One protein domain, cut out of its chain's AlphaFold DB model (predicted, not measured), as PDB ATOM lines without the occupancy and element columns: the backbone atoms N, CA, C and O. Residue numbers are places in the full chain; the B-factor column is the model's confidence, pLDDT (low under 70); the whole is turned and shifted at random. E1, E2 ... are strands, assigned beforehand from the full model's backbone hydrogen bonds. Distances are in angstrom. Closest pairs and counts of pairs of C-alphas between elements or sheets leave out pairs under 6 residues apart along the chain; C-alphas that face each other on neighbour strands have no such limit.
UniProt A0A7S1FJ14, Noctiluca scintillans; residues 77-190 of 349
ATOM      1  N   ALA A  77     -33.695 -30.350  44.602       45.28
ATOM      2  CA  ALA A  77     -32.866 -29.427  43.845       45.28
ATOM      3  C   ALA A  77     -32.196 -30.238  42.743       45.28
ATOM      4  O   ALA A  77     -31.675 -31.324  43.000       45.28
ATOM      5  N   THR A  78     -32.247 -29.734  41.521       53.03
ATOM      6  CA  THR A  78     -31.588 -30.353  40.378       53.03
ATOM      7  C   THR A  78     -30.598 -29.359  39.799       53.03
ATOM      8  O   THR A  78     -30.929 -28.213  39.497       53.03
ATOM      9  N   LEU A  79     -29.353 -29.812  39.702       41.56
ATOM     10  CA  LEU A  79     -28.265 -29.133  39.020       41.56
ATOM     11  C   LEU A  79     -27.915 -30.020  37.837       41.56
ATOM     12  O   LEU A  79     -27.604 -31.196  38.032       41.56
ATOM     13  N   TRP A  80     -27.998 -29.488  36.626       46.59
ATOM     14  CA  TRP A  80     -27.444 -30.174  35.470       46.59
ATOM     15  C   TRP A  80     -26.680 -29.204  34.589       46.59
ATOM     16  O   TRP A  80     -26.986 -28.014  34.499       46.59
ATOM     17  N   ALA A  81     -25.667 -29.779  33.964       46.12
ATOM     18  CA  ALA A  81     -24.747 -29.151  33.049       46.12
ATOM     19  C   ALA A  81     -24.910 -29.882  31.715       46.12
ATOM     20  O   ALA A  81     -24.692 -31.092  31.647       46.12
ATOM     21  N   GLU A  82     -25.355 -29.179  30.675       43.72
ATOM     22  CA  GLU A  82     -25.367 -29.728  29.316       43.72
ATOM     23  C   GLU A  82     -24.024 -29.399  28.645       43.72
ATOM     24  O   GLU A  82     -23.695 -28.224  28.456       43.72
ATOM     25  N   SER A  83     -23.235 -30.438  28.329       43.34
ATOM     26  CA  SER A  83     -22.042 -30.349  27.475       43.34
ATOM     27  C   SER A  83     -22.228 -31.169  26.202       43.34
ATOM     28  O   SER A  83     -22.879 -32.218  26.212       43.34
ATOM     29  N   ASP A  84     -21.611 -30.717  25.113       43.06
ATOM     30  CA  ASP A  84     -21.449 -31.542  23.922       43.06
ATOM     31  C   ASP A  84     -20.378 -32.614  24.190       43.06
ATOM     32  O   ASP A  84     -19.293 -32.334  24.707       43.06
ATOM     33  N   ALA A  85     -20.661 -33.870  23.831       43.91
ATOM     34  CA  ALA A  85     -19.808 -35.022  24.164       43.91
ATOM     35  C   ALA A  85     -18.385 -34.953  23.562       43.91
ATOM     36  O   ALA A  85     -17.506 -35.715  23.965       43.91
ATOM     37  N   ALA A  86     -18.147 -34.046  22.608       49.47
ATOM     38  CA  ALA A  86     -16.853 -33.824  21.968       49.47
ATOM     39  C   ALA A  86     -15.874 -32.967  22.799       49.47
ATOM     40  O   ALA A  86     -14.685 -32.955  22.492       49.47
ATOM     41  N   GLU A  87     -16.329 -32.286  23.857       45.81
ATOM     42  CA  GLU A  87     -15.516 -31.321  24.625       45.81
ATOM     43  C   GLU A  87     -14.939 -31.889  25.939       45.81
ATOM     44  O   GLU A  87     -14.426 -31.159  26.784       45.81
ATOM     45  N   PHE A  88     -15.015 -33.207  26.141       44.69
ATOM     46  CA  PHE A  88     -14.832 -33.806  27.467       44.69
ATOM     47  C   PHE A  88     -13.403 -33.913  28.055       44.69
ATOM     48  O   PHE A  88     -13.336 -34.059  29.275       44.69
ATOM     49  N   PRO A  89     -12.259 -33.858  27.331       43.97
ATOM     50  CA  PRO A  89     -10.972 -34.075  28.002       43.97
ATOM     51  C   PRO A  89     -10.149 -32.818  28.315       43.97
ATOM     52  O   PRO A  89      -9.181 -32.928  29.064       43.97
ATOM     53  N   THR A  90     -10.478 -31.630  27.797       38.03
ATOM     54  CA  THR A  90      -9.592 -30.456  27.942       38.03
ATOM     55  C   THR A  90     -10.343 -29.140  28.136       38.03
ATOM     56  O   THR A  90     -10.380 -28.362  27.194       38.03
ATOM     57  N   LEU A  91     -10.913 -28.876  29.324       39.72
ATOM     58  CA  LEU A  91     -10.978 -27.556  30.006       39.72
ATOM     59  C   LEU A  91     -11.919 -27.617  31.240       39.72
ATOM     60  O   LEU A  91     -12.944 -28.292  31.190       39.72
ATOM     61  N   PRO A  92     -11.649 -26.866  32.328       41.50
ATOM     62  CA  PRO A  92     -12.560 -26.687  33.468       41.50
ATOM     63  C   PRO A  92     -13.687 -25.659  33.205       41.50
ATOM     64  O   PRO A  92     -14.255 -25.115  34.147       41.50
ATOM     65  N   TYR A  93     -14.002 -25.369  31.935       45.91
ATOM     66  CA  TYR A  93     -14.873 -24.262  31.509       45.91
ATOM     67  C   TYR A  93     -15.933 -24.693  30.483       45.91
ATOM     68  O   TYR A  93     -16.121 -24.027  29.467       45.91
ATOM     69  N   SER A  94     -16.623 -25.808  30.722       37.69
ATOM     70  CA  SER A  94     -17.756 -26.226  29.892       37.69
ATOM     71  C   SER A  94     -19.097 -25.969  30.594       37.69
ATOM     72  O   SER A  94     -19.189 -26.032  31.819       37.69
ATOM     73  N   THR A  95     -20.139 -25.749  29.780       50.94
ATOM     74  CA  THR A  95     -21.583 -25.996  30.021       50.94
ATOM     75  C   THR A  95     -22.524 -24.835  30.357       50.94
ATOM     76  O   THR A  95     -22.230 -23.942  31.148       50.94
ATOM     77  N   HIS A  96     -23.721 -24.910  29.755       44.97
ATOM     78  CA  HIS A  96     -24.913 -24.186  30.193       44.97
ATOM     79  C   HIS A  96     -25.290 -24.690  31.587       44.97
ATOM     80  O   HIS A  96     -25.672 -25.853  31.749       44.97
ATOM     81  N   ASN A  97     -25.189 -23.819  32.588       47.88
ATOM     82  CA  ASN A  97     -25.519 -24.173  33.961       47.88
ATOM     83  C   ASN A  97     -26.987 -23.852  34.224       47.88
ATOM     84  O   ASN A  97     -27.391 -22.687  34.208       47.88
ATOM     85  N   VAL A  98     -27.787 -24.891  34.478       57.09
ATOM     86  CA  VAL A  98     -29.180 -24.742  34.898       57.09
ATOM     87  C   VAL A  98     -29.301 -25.226  36.337       57.09
ATOM     88  O   VAL A  98     -29.216 -26.420  36.627       57.09
ATOM     89  N   ALA A  99     -29.525 -24.286  37.253       53.69
ATOM     90  CA  ALA A  99     -29.845 -24.592  38.640       53.69
ATOM     91  C   ALA A  99     -31.353 -24.484  38.844       53.69
ATOM     92  O   ALA A  99     -31.921 -23.428  38.578       53.69
ATOM     93  N   ARG A 100     -32.013 -25.551  39.313       57.97
ATOM     94  CA  ARG A 100     -33.450 -25.546  39.625       57.97
ATOM     95  C   ARG A 100     -33.703 -25.950  41.069       57.97
ATOM     96  O   ARG A 100     -33.324 -27.034  41.509       57.97
ATOM     97  N   LEU A 101     -34.423 -25.103  41.789       58.09
ATOM     98  CA  LEU A 101     -34.940 -25.367  43.126       58.09
ATOM     99  C   LEU A 101     -36.442 -25.639  43.033       58.09
ATOM    100  O   LEU A 101     -37.175 -24.778  42.556       58.09
ATOM    101  N   SER A 102     -36.909 -26.806  43.488       66.00
ATOM    102  CA  SER A 102     -38.333 -27.169  43.507       66.00
ATOM    103  C   SER A 102     -38.856 -27.291  44.940       66.00
ATOM    104  O   SER A 102     -38.441 -28.161  45.712       66.00
ATOM    105  N   ILE A 103     -39.806 -26.427  45.291       69.25
ATOM    106  CA  ILE A 103     -40.458 -26.385  46.602       69.25
ATOM    107  C   ILE A 103     -41.896 -26.881  46.441       69.25
ATOM    108  O   ILE A 103     -42.679 -26.328  45.666       69.25
ATOM    109  N   GLY A 104     -42.249 -27.928  47.184       56.34
ATOM    110  CA  GLY A 104     -43.609 -28.441  47.269       56.34
ATOM    111  C   GLY A 104     -44.456 -27.658  48.260       56.34
ATOM    112  O   GLY A 104     -44.018 -27.350  49.371       56.34
ATOM    113  N   LEU A 105     -45.700 -27.375  47.878       64.38
ATOM    114  CA  LEU A 105     -46.696 -26.715  48.719       64.38
ATOM    115  C   LEU A 105     -47.729 -27.752  49.202       64.38
ATOM    116  O   LEU A 105     -48.751 -27.959  48.545       64.38
ATOM    117  N   PRO A 106     -47.511 -28.412  50.358       51.97
ATOM    118  CA  PRO A 106     -48.263 -29.606  50.766       51.97
ATOM    119  C   PRO A 106     -49.755 -29.375  51.051       51.97
ATOM    120  O   PRO A 106     -50.504 -30.340  51.148       51.97
ATOM    121  N   ARG A 107     -50.206 -28.123  51.203       53.75
ATOM    122  CA  ARG A 107     -51.631 -27.787  51.399       53.75
ATOM    123  C   ARG A 107     -52.410 -27.590  50.101       53.75
ATOM    124  O   ARG A 107     -53.633 -27.536  50.143       53.75
ATOM    125  N   VAL A 108     -51.704 -27.412  48.991       57.69
ATOM    126  CA  VAL A 108     -52.274 -26.916  47.733       57.69
ATOM    127  C   VAL A 108     -51.886 -27.830  46.556       57.69
ATOM    128  O   VAL A 108     -52.186 -27.516  45.416       57.69
ATOM    129  N   GLU A 109     -51.192 -28.948  46.828       67.62
ATOM    130  CA  GLU A 109     -50.618 -29.873  45.828       67.62
ATOM    131  C   GLU A 109     -49.796 -29.172  44.725       67.62
ATOM    132  O   GLU A 109     -49.548 -29.724  43.657       67.62
ATOM    133  N   GLY A 110     -49.342 -27.945  44.992       68.19
ATOM    134  CA  GLY A 110     -48.622 -27.115  44.039       68.19
ATOM    135  C   GLY A 110     -47.110 -27.299  44.118       68.19
ATOM    136  O   GLY A 110     -46.563 -27.687  45.154       68.19
ATOM    137  N   SER A 111     -46.426 -26.961  43.029       80.38
ATOM    138  CA  SER A 111     -44.967 -26.887  42.956       80.38
ATOM    139  C   SER A 111     -44.535 -25.493  42.514       80.38
ATOM    140  O   SER A 111     -44.988 -25.013  41.474       80.38
ATOM    141  N   LEU A 112     -43.651 -24.870  43.292       79.50
ATOM    142  CA  LEU A 112     -42.931 -23.655  42.919       79.50
ATOM    143  C   LEU A 112     -41.521 -24.062  42.489       79.50
ATOM    144  O   LEU A 112     -40.818 -24.729  43.251       79.50
ATOM    145  N   ARG A 113     -41.105 -23.675  41.286       82.38
ATOM    146  CA  ARG A 113     -39.756 -23.916  40.777       82.38
ATOM    147  C   ARG A 113     -39.077 -22.592  40.478       82.38
ATOM    148  O   ARG A 113     -39.636 -21.765  39.768       82.38
ATOM    149  N   ILE A 114     -37.872 -22.418  40.997       81.19
ATOM    150  CA  ILE A 114     -37.011 -21.277  40.690       81.19
ATOM    151  C   ILE A 114     -35.811 -21.833  39.929       81.19
ATOM    152  O   ILE A 114     -35.098 -22.694  40.443       81.19
ATOM    153  N   GLY A 115     -35.645 -21.396  38.688       77.75
ATOM    154  CA  GLY A 115     -34.560 -21.739  37.788       77.75
ATOM    155  C   GLY A 115     -33.640 -20.543  37.578       77.75
ATOM    156  O   GLY A 115     -34.112 -19.418  37.458       77.75
ATOM    157  N   VAL A 116     -32.337 -20.774  37.508       78.19
ATOM    158  CA  VAL A 116     -31.371 -19.788  37.011       78.19
ATOM    159  C   VAL A 116     -30.636 -20.428  35.847       78.19
ATOM    160  O   VAL A 116     -30.178 -21.568  35.962       78.19
ATOM    161  N   THR A 117     -30.558 -19.716  34.729       75.50
ATOM    162  CA  THR A 117     -29.789 -20.118  33.555       75.50
ATOM    163  C   THR A 117     -28.720 -19.070  33.296       75.50
ATOM    164  O   THR A 117     -29.023 -17.893  33.102       75.50
ATOM    165  N   ASP A 118     -27.465 -19.510  33.339       68.44
ATOM    166  CA  ASP A 118     -26.294 -18.681  33.050       68.44
ATOM    167  C   ASP A 118     -25.818 -19.004  31.622       68.44
ATOM    168  O   ASP A 118     -25.260 -20.090  31.410       68.44
ATOM    169  N   PRO A 119     -26.109 -18.151  30.618       58.00
ATOM    170  CA  PRO A 119     -25.579 -18.328  29.275       58.00
ATOM    171  C   PRO A 119     -24.087 -17.971  29.229       58.00
ATOM    172  O   PRO A 119     -23.574 -17.167  30.004       58.00
ATOM    173  N   LEU A 120     -23.360 -18.603  28.313       59.91
ATOM    174  CA  LEU A 120     -21.901 -18.568  28.286       59.91
ATOM    175  C   LEU A 120     -21.379 -17.222  27.743       59.91
ATOM    176  O   LEU A 120     -21.239 -17.049  26.540       59.91
ATOM    177  N   ALA A 121     -21.043 -16.280  28.627       52.69
ATOM    178  CA  ALA A 121     -20.504 -14.961  28.253       52.69
ATOM    179  C   ALA A 121     -19.045 -14.976  27.731       52.69
ATOM    180  O   ALA A 121     -18.515 -13.946  27.327       52.69
ATOM    181  N   ALA A 122     -18.343 -16.114  27.779       44.12
ATOM    182  CA  ALA A 122     -16.876 -16.118  27.716       44.12
ATOM    183  C   ALA A 122     -16.241 -16.452  26.347       44.12
ATOM    184  O   ALA A 122     -15.039 -16.248  26.202       44.12
ATOM    185  N   LEU A 123     -16.984 -16.948  25.345       45.59
ATOM    186  CA  LEU A 123     -16.390 -17.396  24.063       45.59
ATOM    187  C   LEU A 123     -16.813 -16.599  22.818       45.59
ATOM    188  O   LEU A 123     -16.135 -16.698  21.799       45.59
ATOM    189  N   SER A 124     -17.870 -15.784  22.875       43.22
ATOM    190  CA  SER A 124     -18.313 -14.985  21.719       43.22
ATOM    191  C   SER A 124     -17.732 -13.567  21.667       43.22
ATOM    192  O   SER A 124     -17.922 -12.879  20.670       43.22
ATOM    193  N   GLY A 125     -17.013 -13.099  22.697       47.88
ATOM    194  CA  GLY A 125     -16.580 -11.694  22.773       47.88
ATOM    195  C   GLY A 125     -17.745 -10.698  22.906       47.88
ATOM    196  O   GLY A 125     -17.518  -9.491  22.921       47.88
ATOM    197  N   GLU A 126     -18.975 -11.197  23.032       47.84
ATOM    198  CA  GLU A 126     -20.164 -10.421  23.356       47.84
ATOM    199  C   GLU A 126     -20.272 -10.369  24.882       47.84
ATOM    200  O   GLU A 126     -20.585 -11.359  25.539       47.84
ATOM    201  N   ALA A 127     -19.954  -9.208  25.455       48.06
ATOM    202  CA  ALA A 127     -19.933  -8.967  26.899       48.06
ATOM    203  C   ALA A 127     -21.325  -9.001  27.570       48.06
ATOM    204  O   ALA A 127     -21.411  -8.846  28.787       48.06
ATOM    205  N   ASP A 128     -22.387  -9.257  26.800       50.34
ATOM    206  CA  ASP A 128     -23.786  -9.089  27.200       50.34
ATOM    207  C   ASP A 128     -24.596 -10.396  27.073       50.34
ATOM    208  O   ASP A 128     -25.746 -10.397  26.637       50.34
ATOM    209  N   ALA A 129     -24.024 -11.550  27.437       54.94
ATOM    210  CA  ALA A 129     -24.841 -12.754  27.613       54.94
ATOM    211  C   ALA A 129     -25.667 -12.614  28.909       54.94
ATOM    212  O   ALA A 129     -25.178 -12.856  30.016       54.94
ATOM    213  N   GLU A 130     -26.916 -12.165  28.778       62.78
ATOM    214  CA  GLU A 130     -27.798 -11.882  29.913       62.78
ATOM    215  C   GLU A 130     -28.203 -13.160  30.660       62.78
ATOM    216  O   GLU A 130     -28.882 -14.045  30.136       62.78
ATOM    217  N   ARG A 131     -27.825 -13.242  31.937       68.00
ATOM    218  CA  ARG A 131     -28.339 -14.250  32.873       68.00
ATOM    219  C   ARG A 131     -29.842 -14.110  33.015       68.00
ATOM    220  O   ARG A 131     -30.323 -13.017  33.308       68.00
ATOM    221  N   PHE A 132     -30.566 -15.225  32.933       77.81
ATOM    222  CA  PHE A 132     -32.006 -15.205  33.160       77.81
ATOM    223  C   PHE A 132     -32.454 -16.102  34.314       77.81
ATOM    224  O   PHE A 132     -32.002 -17.234  34.494       77.81
ATOM    225  N   VAL A 133     -33.360 -15.558  35.125       81.69
ATOM    226  CA  VAL A 133     -34.013 -16.224  36.256       81.69
ATOM    227  C   VAL A 133     -35.439 -16.561  35.844       81.69
ATOM    228  O   VAL A 133     -36.155 -15.693  35.360       81.69
ATOM    229  N   GLU A 134     -35.869 -17.799  36.048       86.81
ATOM    230  CA  GLU A 134     -37.218 -18.280  35.759       86.81
ATOM    231  C   GLU A 134     -37.916 -18.688  37.057       86.81
ATOM    232  O   GLU A 134     -37.445 -19.554  37.790       86.81
ATOM    233  N   VAL A 135     -39.069 -18.102  37.347       86.25
ATOM    234  CA  VAL A 135     -39.959 -18.549  38.420       86.25
ATOM    235  C   VAL A 135     -41.158 -19.207  37.763       86.25
ATOM    236  O   VAL A 135     -41.841 -18.579  36.963       86.25
ATOM    237  N   SER A 136     -41.435 -20.466  38.083       88.00
ATOM    238  CA  SER A 136     -42.617 -21.174  37.597       88.00
ATOM    239  C   SER A 136     -43.429 -21.764  38.737       88.00
ATOM    240  O   SER A 136     -42.903 -22.233  39.743       88.00
ATOM    241  N   TYR A 137     -44.740 -21.728  38.571       86.69
ATOM    242  CA  TYR A 137     -45.720 -22.236  39.508       86.69
ATOM    243  C   TYR A 137     -46.646 -23.197  38.774       86.69
ATOM    244  O   TYR A 137     -47.062 -22.922  37.653       86.69
ATOM    245  N   ALA A 138     -46.981 -24.323  39.394       86.62
ATOM    246  CA  ALA A 138     -47.992 -25.234  38.878       86.62
ATOM    247  C   ALA A 138     -48.830 -25.785  40.028       86.62
ATOM    248  O   ALA A 138     -48.276 -26.208  41.042       86.62
ATOM    249  N   GLN A 139     -50.147 -25.801  39.857       83.50
ATOM    250  CA  GLN A 139     -51.109 -26.256  40.848       83.50
ATOM    251  C   GLN A 139     -52.203 -27.106  40.185       83.50
ATOM    252  O   GLN A 139     -52.913 -26.603  39.310       83.50
ATOM    253  N   PRO A 140     -52.394 -28.367  40.603       82.06
ATOM    254  CA  PRO A 140     -53.604 -29.107  40.290       82.06
ATOM    255  C   PRO A 140     -54.782 -28.564  41.120       82.06
ATOM    256  O   PRO A 140     -54.679 -28.315  42.322       82.06
ATOM    257  N   LEU A 141     -55.916 -28.363  40.464       78.81
ATOM    258  CA  LEU A 141     -57.194 -27.963  41.028       78.81
ATOM    259  C   LEU A 141     -58.179 -29.120  40.861       78.81
ATOM    260  O   LEU A 141     -58.431 -29.577  39.745       78.81
ATOM    261  N   LEU A 142     -58.758 -29.569  41.975       72.56
ATOM    262  CA  LEU A 142     -59.784 -30.611  41.977       72.56
ATOM    263  C   LEU A 142     -60.947 -30.205  41.054       72.56
ATOM    264  O   LEU A 142     -61.433 -29.080  41.150       72.56
ATOM    265  N   ASP A 143     -61.361 -31.109  40.165       71.19
ATOM    266  CA  ASP A 143     -62.464 -30.955  39.196       71.19
ATOM    267  C   ASP A 143     -62.308 -29.841  38.137       71.19
ATOM    268  O   ASP A 143     -63.198 -29.653  37.306       71.19
ATOM    269  N   VAL A 144     -61.190 -29.103  38.148       73.25
ATOM    270  CA  VAL A 144     -60.894 -28.040  37.172       73.25
ATOM    271  C   VAL A 144     -59.711 -28.422  36.286       73.25
ATOM    272  O   VAL A 144     -59.753 -28.133  35.098       73.25
ATOM    273  N   GLY A 145     -58.679 -29.090  36.813       82.00
ATOM    274  CA  GLY A 145     -57.490 -29.497  36.052       82.00
ATOM    275  C   GLY A 145     -56.190 -28.968  36.654       82.00
ATOM    276  O   GLY A 145     -55.982 -29.103  37.852       82.00
ATOM    277  N   ARG A 146     -55.286 -28.390  35.865       86.31
ATOM    278  CA  ARG A 146     -54.010 -27.824  36.315       86.31
ATOM    279  C   ARG A 146     -53.849 -26.395  35.811       86.31
ATOM    280  O   ARG A 146     -53.937 -26.136  34.619       86.31
ATOM    281  N   VAL A 147     -53.534 -25.484  36.726       86.06
ATOM    282  CA  VAL A 147     -53.078 -24.128  36.406       86.06
ATOM    283  C   VAL A 147     -51.562 -24.093  36.510       86.06
ATOM    284  O   VAL A 147     -50.990 -24.614  37.468       86.06
ATOM    285  N   SER A 148     -50.898 -23.471  35.550       90.88
ATOM    286  CA  SER A 148     -49.469 -23.200  35.591       90.88
ATOM    287  C   SER A 148     -49.174 -21.772  35.163       90.88
ATOM    288  O   SER A 148     -49.956 -21.133  34.467       90.88
ATOM    289  N   GLY A 149     -48.034 -21.255  35.588       89.00
ATOM    290  CA  GLY A 149     -47.498 -20.017  35.060       89.00
ATOM    291  C   GLY A 149     -45.990 -19.974  35.210       89.00
ATOM    292  O   GLY A 149     -45.428 -20.637  36.085       89.00
ATOM    293  N   SER A 150     -45.328 -19.210  34.356       91.44
ATOM    294  CA  SER A 150     -43.906 -18.917  34.477       91.44
ATOM    295  C   SER A 150     -43.637 -17.448  34.201       91.44
ATOM    296  O   SER A 150     -44.371 -16.810  33.457       91.44
ATOM    297  N   LEU A 151     -42.590 -16.919  34.824       89.06
ATOM    298  CA  LEU A 151     -42.074 -15.573  34.626       89.06
ATOM    299  C   LEU A 151     -40.556 -15.664  34.531       89.06
ATOM    300  O   LEU A 151     -39.917 -16.278  35.388       89.06
ATOM    301  N   ARG A 152     -39.984 -15.044  33.509       87.19
ATOM    302  CA  ARG A 152     -38.545 -14.927  33.298       87.19
ATOM    303  C   ARG A 152     -38.090 -13.503  33.577       87.19
ATOM    304  O   ARG A 152     -38.839 -12.554  33.363       87.19
ATOM    305  N   SER A 153     -36.852 -13.337  34.031       83.56
ATOM    306  CA  SER A 153     -36.262 -12.015  34.283       83.56
ATOM    307  C   SER A 153     -36.091 -11.175  33.017       83.56
ATOM    308  O   SER A 153     -35.932  -9.967  33.129       83.56
ATOM    309  N   THR A 154     -36.156 -11.799  31.838       83.81
ATOM    310  CA  THR A 154     -36.230 -11.128  30.531       83.81
ATOM    311  C   THR A 154     -37.525 -10.331  30.357       83.81
ATOM    312  O   THR A 154     -37.567  -9.416  29.546       83.81
ATOM    313  N   GLY A 155     -38.576 -10.641  31.124       81.38
ATOM    314  CA  GLY A 155     -39.920 -10.079  30.960       81.38
ATOM    315  C   GLY A 155     -40.920 -11.061  30.345       81.38
ATOM    316  O   GLY A 155     -42.118 -10.784  30.366       81.38
ATOM    317  N   ASP A 156     -40.460 -12.225  29.869       87.06
ATOM    318  CA  ASP A 156     -41.342 -13.239  29.286       87.06
ATOM    319  C   ASP A 156     -42.178 -13.921  30.374       87.06
ATOM    320  O   ASP A 156     -41.638 -14.413  31.372       87.06
ATOM    321  N   TRP A 157     -43.488 -14.031  30.173       89.31
ATOM    322  CA  TRP A 157     -44.353 -14.835  31.029       89.31
ATOM    323  C   TRP A 157     -45.262 -15.767  30.236       89.31
ATOM    324  O   TRP A 157     -45.615 -15.520  29.084       89.31
ATOM    325  N   SER A 158     -45.644 -16.868  30.879       91.50
ATOM    326  CA  SER A 158     -46.632 -17.807  30.361       91.50
ATOM    327  C   SER A 158     -47.654 -18.166  31.431       91.50
ATOM    328  O   SER A 158     -47.344 -18.164  32.623       91.50
ATOM    329  N   LEU A 159     -48.879 -18.463  31.012       90.88
ATOM    330  CA  LEU A 159     -49.965 -18.937  31.858       90.88
ATOM    331  C   LEU A 159     -50.679 -20.080  31.146       90.88
ATOM    332  O   LEU A 159     -51.190 -19.912  30.043       90.88
ATOM    333  N   GLY A 160     -50.726 -21.237  31.792       89.75
ATOM    334  CA  GLY A 160     -51.393 -22.434  31.312       89.75
ATOM    335  C   GLY A 160     -52.596 -22.793  32.179       89.75
ATOM    336  O   GLY A 160     -52.541 -22.719  33.405       89.75
ATOM    337  N   LEU A 161     -53.676 -23.224  31.545       87.25
ATOM    338  CA  LEU A 161     -54.799 -23.905  32.173       87.25
ATOM    339  C   LEU A 161     -55.082 -25.171  31.361       87.25
ATOM    340  O   LEU A 161     -55.652 -25.111  30.278       87.25
ATOM    341  N   GLU A 162     -54.668 -26.310  31.894       86.19
ATOM    342  CA  GLU A 162     -55.000 -27.644  31.398       86.19
ATOM    343  C   GLU A 162     -56.284 -28.069  32.109       86.19
ATOM    344  O   GLU A 162     -56.275 -28.245  33.327       86.19
ATOM    345  N   GLN A 163     -57.409 -28.171  31.405       80.19
ATOM    346  CA  GLN A 163     -58.676 -28.493  32.056       80.19
ATOM    347  C   GLN A 163     -58.890 -30.010  32.150       80.19
ATOM    348  O   GLN A 163     -58.741 -30.728  31.166       80.19
ATOM    349  N   ALA A 164     -59.322 -30.503  33.313       61.69
ATOM    350  CA  ALA A 164     -59.747 -31.892  33.498       61.69
ATOM    351  C   ALA A 164     -61.151 -31.925  34.122       61.69
ATOM    352  O   ALA A 164     -61.333 -31.437  35.235       61.69
ATOM    353  N   GLY A 165     -62.152 -32.476  33.421       63.38
ATOM    354  CA  GLY A 165     -63.531 -32.587  33.929       63.38
ATOM    355  C   GLY A 165     -64.602 -32.756  32.839       63.38
ATOM    356  O   GLY A 165     -64.286 -32.882  31.661       63.38
ATOM    357  N   GLU A 166     -65.885 -32.739  33.229       56.47
ATOM    358  CA  GLU A 166     -67.041 -32.900  32.314       56.47
ATOM    359  C   GLU A 166     -67.168 -31.780  31.264       56.47
ATOM    360  O   GLU A 166     -67.775 -31.967  30.211       56.47
ATOM    361  N   TRP A 167     -66.577 -30.616  31.539       60.44
ATOM    362  CA  TRP A 167     -66.638 -29.415  30.708       60.44
ATOM    363  C   TRP A 167     -65.331 -29.256  29.935       60.44
ATOM    364  O   TRP A 167     -64.681 -28.232  30.052       60.44
ATOM    365  N   ASP A 168     -64.906 -30.293  29.219       70.00
ATOM    366  CA  ASP A 168     -63.643 -30.356  28.473       70.00
ATOM    367  C   ASP A 168     -63.557 -29.242  27.400       70.00
ATOM    368  O   ASP A 168     -64.005 -29.422  26.265       70.00
ATOM    369  N   LEU A 169     -63.039 -28.056  27.748       74.88
ATOM    370  CA  LEU A 169     -62.786 -26.961  26.797       74.88
ATOM    371  C   LEU A 169     -61.412 -27.097  26.117       74.88
ATOM    372  O   LEU A 169     -61.212 -26.511  25.053       74.88
ATOM    373  N   GLY A 170     -60.511 -27.913  26.677       84.56
ATOM    374  CA  GLY A 170     -59.133 -28.117  26.229       84.56
ATOM    375  C   GLY A 170     -58.093 -27.381  27.084       84.56
ATOM    376  O   GLY A 170     -58.380 -26.916  28.185       84.56
ATOM    377  N   ASP A 171     -56.881 -27.274  26.545       90.56
ATOM    378  CA  ASP A 171     -55.715 -26.652  27.166       90.56
ATOM    379  C   ASP A 171     -55.570 -25.209  26.682       90.56
ATOM    380  O   ASP A 171     -55.329 -24.961  25.497       90.56
ATOM    381  N   LEU A 172     -55.696 -24.249  27.592       90.12
ATOM    382  CA  LEU A 172     -55.430 -22.841  27.330       90.12
ATOM    383  C   LEU A 172     -53.979 -22.516  27.691       90.12
ATOM    384  O   LEU A 172     -53.537 -22.798  28.798       90.12
ATOM    385  N   ASN A 173     -53.253 -21.874  26.784       92.81
ATOM    386  CA  ASN A 173     -51.922 -21.335  27.032       92.81
ATOM    387  C   ASN A 173     -51.863 -19.884  26.559       92.81
ATOM    388  O   ASN A 173     -52.199 -19.604  25.413       92.81
ATOM    389  N   ALA A 174     -51.439 -18.976  27.425       91.38
ATOM    390  CA  ALA A 174     -51.210 -17.579  27.104       91.38
ATOM    391  C   ALA A 174     -49.749 -17.217  27.363       91.38
ATOM    392  O   ALA A 174     -49.166 -17.661  28.350       91.38
ATOM    393  N   THR A 175     -49.166 -16.407  26.491       92.69
ATOM    394  CA  THR A 175     -47.787 -15.927  26.597       92.69
ATOM    395  C   THR A 175     -47.736 -14.429  26.335       92.69
ATOM    396  O   THR A 175     -48.506 -13.921  25.523       92.69
ATOM    397  N   LEU A 176     -46.804 -13.742  26.981       92.00
ATOM    398  CA  LEU A 176     -46.355 -12.397  26.626       92.00
ATOM    399  C   LEU A 176     -44.837 -12.419  26.705       92.00
ATOM    400  O   LEU A 176     -44.297 -12.849  27.727       92.00
ATOM    401  N   ASP A 177     -44.164 -11.991  25.655       89.44
ATOM    402  CA  ASP A 177     -42.715 -11.875  25.678       89.44
ATOM    403  C   ASP A 177     -42.245 -10.466  26.065       89.44
ATOM    404  O   ASP A 177     -43.015  -9.513  26.221       89.44
ATOM    405  N   SER A 178     -40.936 -10.351  26.244       84.69
ATOM    406  CA  SER A 178     -40.216  -9.114  26.537       84.69
ATOM    407  C   SER A 178     -40.354  -8.026  25.463       84.69
ATOM    408  O   SER A 178     -40.140  -6.851  25.765       84.69
ATOM    409  N   GLN A 179     -40.751  -8.382  24.236       89.69
ATOM    410  CA  GLN A 179     -41.033  -7.446  23.142       89.69
ATOM    411  C   GLN A 179     -42.494  -6.973  23.131       89.69
ATOM    412  O   GLN A 179     -42.859  -6.148  22.296       89.69
ATOM    413  N   LEU A 180     -43.288  -7.404  24.119       88.00
ATOM    414  CA  LEU A 180     -44.726  -7.168  24.257       88.00
ATOM    415  C   LEU A 180     -45.586  -7.927  23.235       88.00
ATOM    416  O   LEU A 180     -46.789  -7.657  23.136       88.00
ATOM    417  N   ASP A 181     -45.020  -8.919  22.546       91.75
ATOM    418  CA  ASP A 181     -45.787  -9.807  21.687       91.75
ATOM    419  C   ASP A 181     -46.543 -10.797  22.573       91.75
ATOM    420  O   ASP A 181     -45.977 -11.516  23.403       91.75
ATOM    421  N   TRP A 182     -47.862 -10.844  22.402       91.62
ATOM    422  CA  TRP A 182     -48.721 -11.737  23.169       91.62
ATOM    423  C   TRP A 182     -49.384 -12.789  22.288       91.62
ATOM    424  O   TRP A 182     -49.699 -12.563  21.114       91.62
ATOM    425  N   SER A 183     -49.647 -13.947  22.889       93.69
ATOM    426  CA  SER A 183     -50.466 -14.994  22.295       93.69
ATOM    427  C   SER A 183     -51.383 -15.630  23.335       93.69
ATOM    428  O   SER A 183     -51.043 -15.716  24.511       93.69
ATOM    429  N   ALA A 184     -52.559 -16.076  22.914       93.56
ATOM    430  CA  ALA A 184     -53.462 -16.895  23.711       93.56
ATOM    431  C   ALA A 184     -54.002 -18.015  22.828       93.56
ATOM    432  O   ALA A 184     -54.523 -17.746  21.751       93.56
ATOM    433  N   VAL A 185     -53.871 -19.265  23.260       94.62
ATOM    434  CA  VAL A 185     -54.111 -20.455  22.443       94.62
ATOM    435  C   VAL A 185     -54.910 -21.470  23.238       94.62
ATOM    436  O   VAL A 185     -54.439 -21.967  24.252       94.62
ATOM    437  N   LEU A 186     -56.094 -21.826  22.754       94.06
ATOM    438  CA  LEU A 186     -56.904 -22.925  23.260       94.06
ATOM    439  C   LEU A 186     -56.736 -24.136  22.341       94.06
ATOM    440  O   LEU A 186     -57.138 -24.093  21.179       94.06
ATOM    441  N   SER A 187     -56.147 -25.214  22.847       93.94
ATOM    442  CA  SER A 187     -55.946 -26.474  22.131       93.94
ATOM    443  C   SER A 187     -56.830 -27.571  22.698       93.94
ATOM    444  O   SER A 187     -56.757 -27.872  23.877       93.94
ATOM    445  N   LYS A 188     -57.593 -28.251  21.851       92.44
ATOM    446  CA  LYS A 188     -58.386 -29.410  22.240       92.44
ATOM    447  C   LYS A 188     -58.025 -30.621  21.396       92.44
ATOM    448  O   LYS A 188     -58.077 -30.572  20.166       92.44
ATOM    449  N   SER A 189     -57.689 -31.717  22.068       92.00
ATOM    450  CA  SER A 189     -57.480 -33.020  21.437       92.00
ATOM    451  C   SER A 189     -58.735 -33.863  21.614       92.00
ATOM    452  O   SER A 189     -59.221 -34.034  22.726       92.00
ATOM    453  N   TYR A 190     -59.271 -34.391  20.521       90.81
ATOM    454  CA  TYR A 190     -60.460 -35.235  20.549       90.81
ATOM    455  C   TYR A 190     -60.071 -36.717  20.604       90.81
ATOM    456  O   TYR A 190     -58.989 -37.094  20.132       90.81
TER     457      TYR A 190
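Overview. This is residues 77 to 190 of the 349 residues of a protein of Noctiluca scintillans (UniProt A0A7S1FJ14). One twisted and curled sheet of eight strands makes this domain, a wall folded to and fro strand by strand from E1 at one edge to E8 at the other, with no named helix on it. Two long loops, residues 83 to 95 and 119 to 131, reach out beyond the same end of the strands. The printed part has 114 residues with eight named strands, E1 to E8, whose order across the sheet is their order along the chain, antiparallel throughout; the class is all strand. The whole is loose, with a radius of gyration of the C-alphas of 18.3 A, and elongated, spanning 57 by 34 by 27 A.

Along the chain. E4, residues 132 to 141, is 29.3 A long, and E2, residues 96 to 105, is 28.7 A. E3, residues 110 to 118, measures 26.3 A, E5, residues 145 to 152, 24.1 A, and E6, residues 157 to 163, 19.8 A. E7 is residues 171 to 176, 17.1 A. E1, residues 77 to 82, 16.4 A, begins with C-alpha 77 at (-32.866, -29.427, 43.845). E8, residues 182 to 189, 23.1 A, ends with C-alpha 189 at (-57.480, -33.020, 21.437).

Arrangement. The sheet is a meander, each strand the antiparallel neighbour of the one before. Inner strands E3 and E4 form a hairpin at 165 degrees, with N 115 and O 134 2.7 A apart, within hydrogen-bond range. Also within range are N 101 and O 114 of E2 and E3, 2.8 A, and N 78 and O 100 of E1 and E2, 2.9 A. On the other side of E4, also within hydrogen-bond range are N 141 and O 145 of E4 and E5, 2.7 A, N 146 and O 162 of E5 and E6, 2.7 A, N 159 and O 174 of E6 and E7, 2.8 A, and N 171 and O 187 of E7 and E8, 2.7 A. Edge strands E1 and E8 are apart. From edge to edge the strands' lines turn by 81 degrees and the way across the sheet by 72 degrees.

Size, cuts and confidence. The two C-alphas farthest apart, those of Thr 90 and Glu 166, are 57.7 A apart. The printed part has no cut. The links E1 to E2 and E3 to E4 are long, 13 residues each. Mean pLDDT of the printed part is 70.5; residues 77 to 110, 118 to 131 and 164 to 167 are under 70.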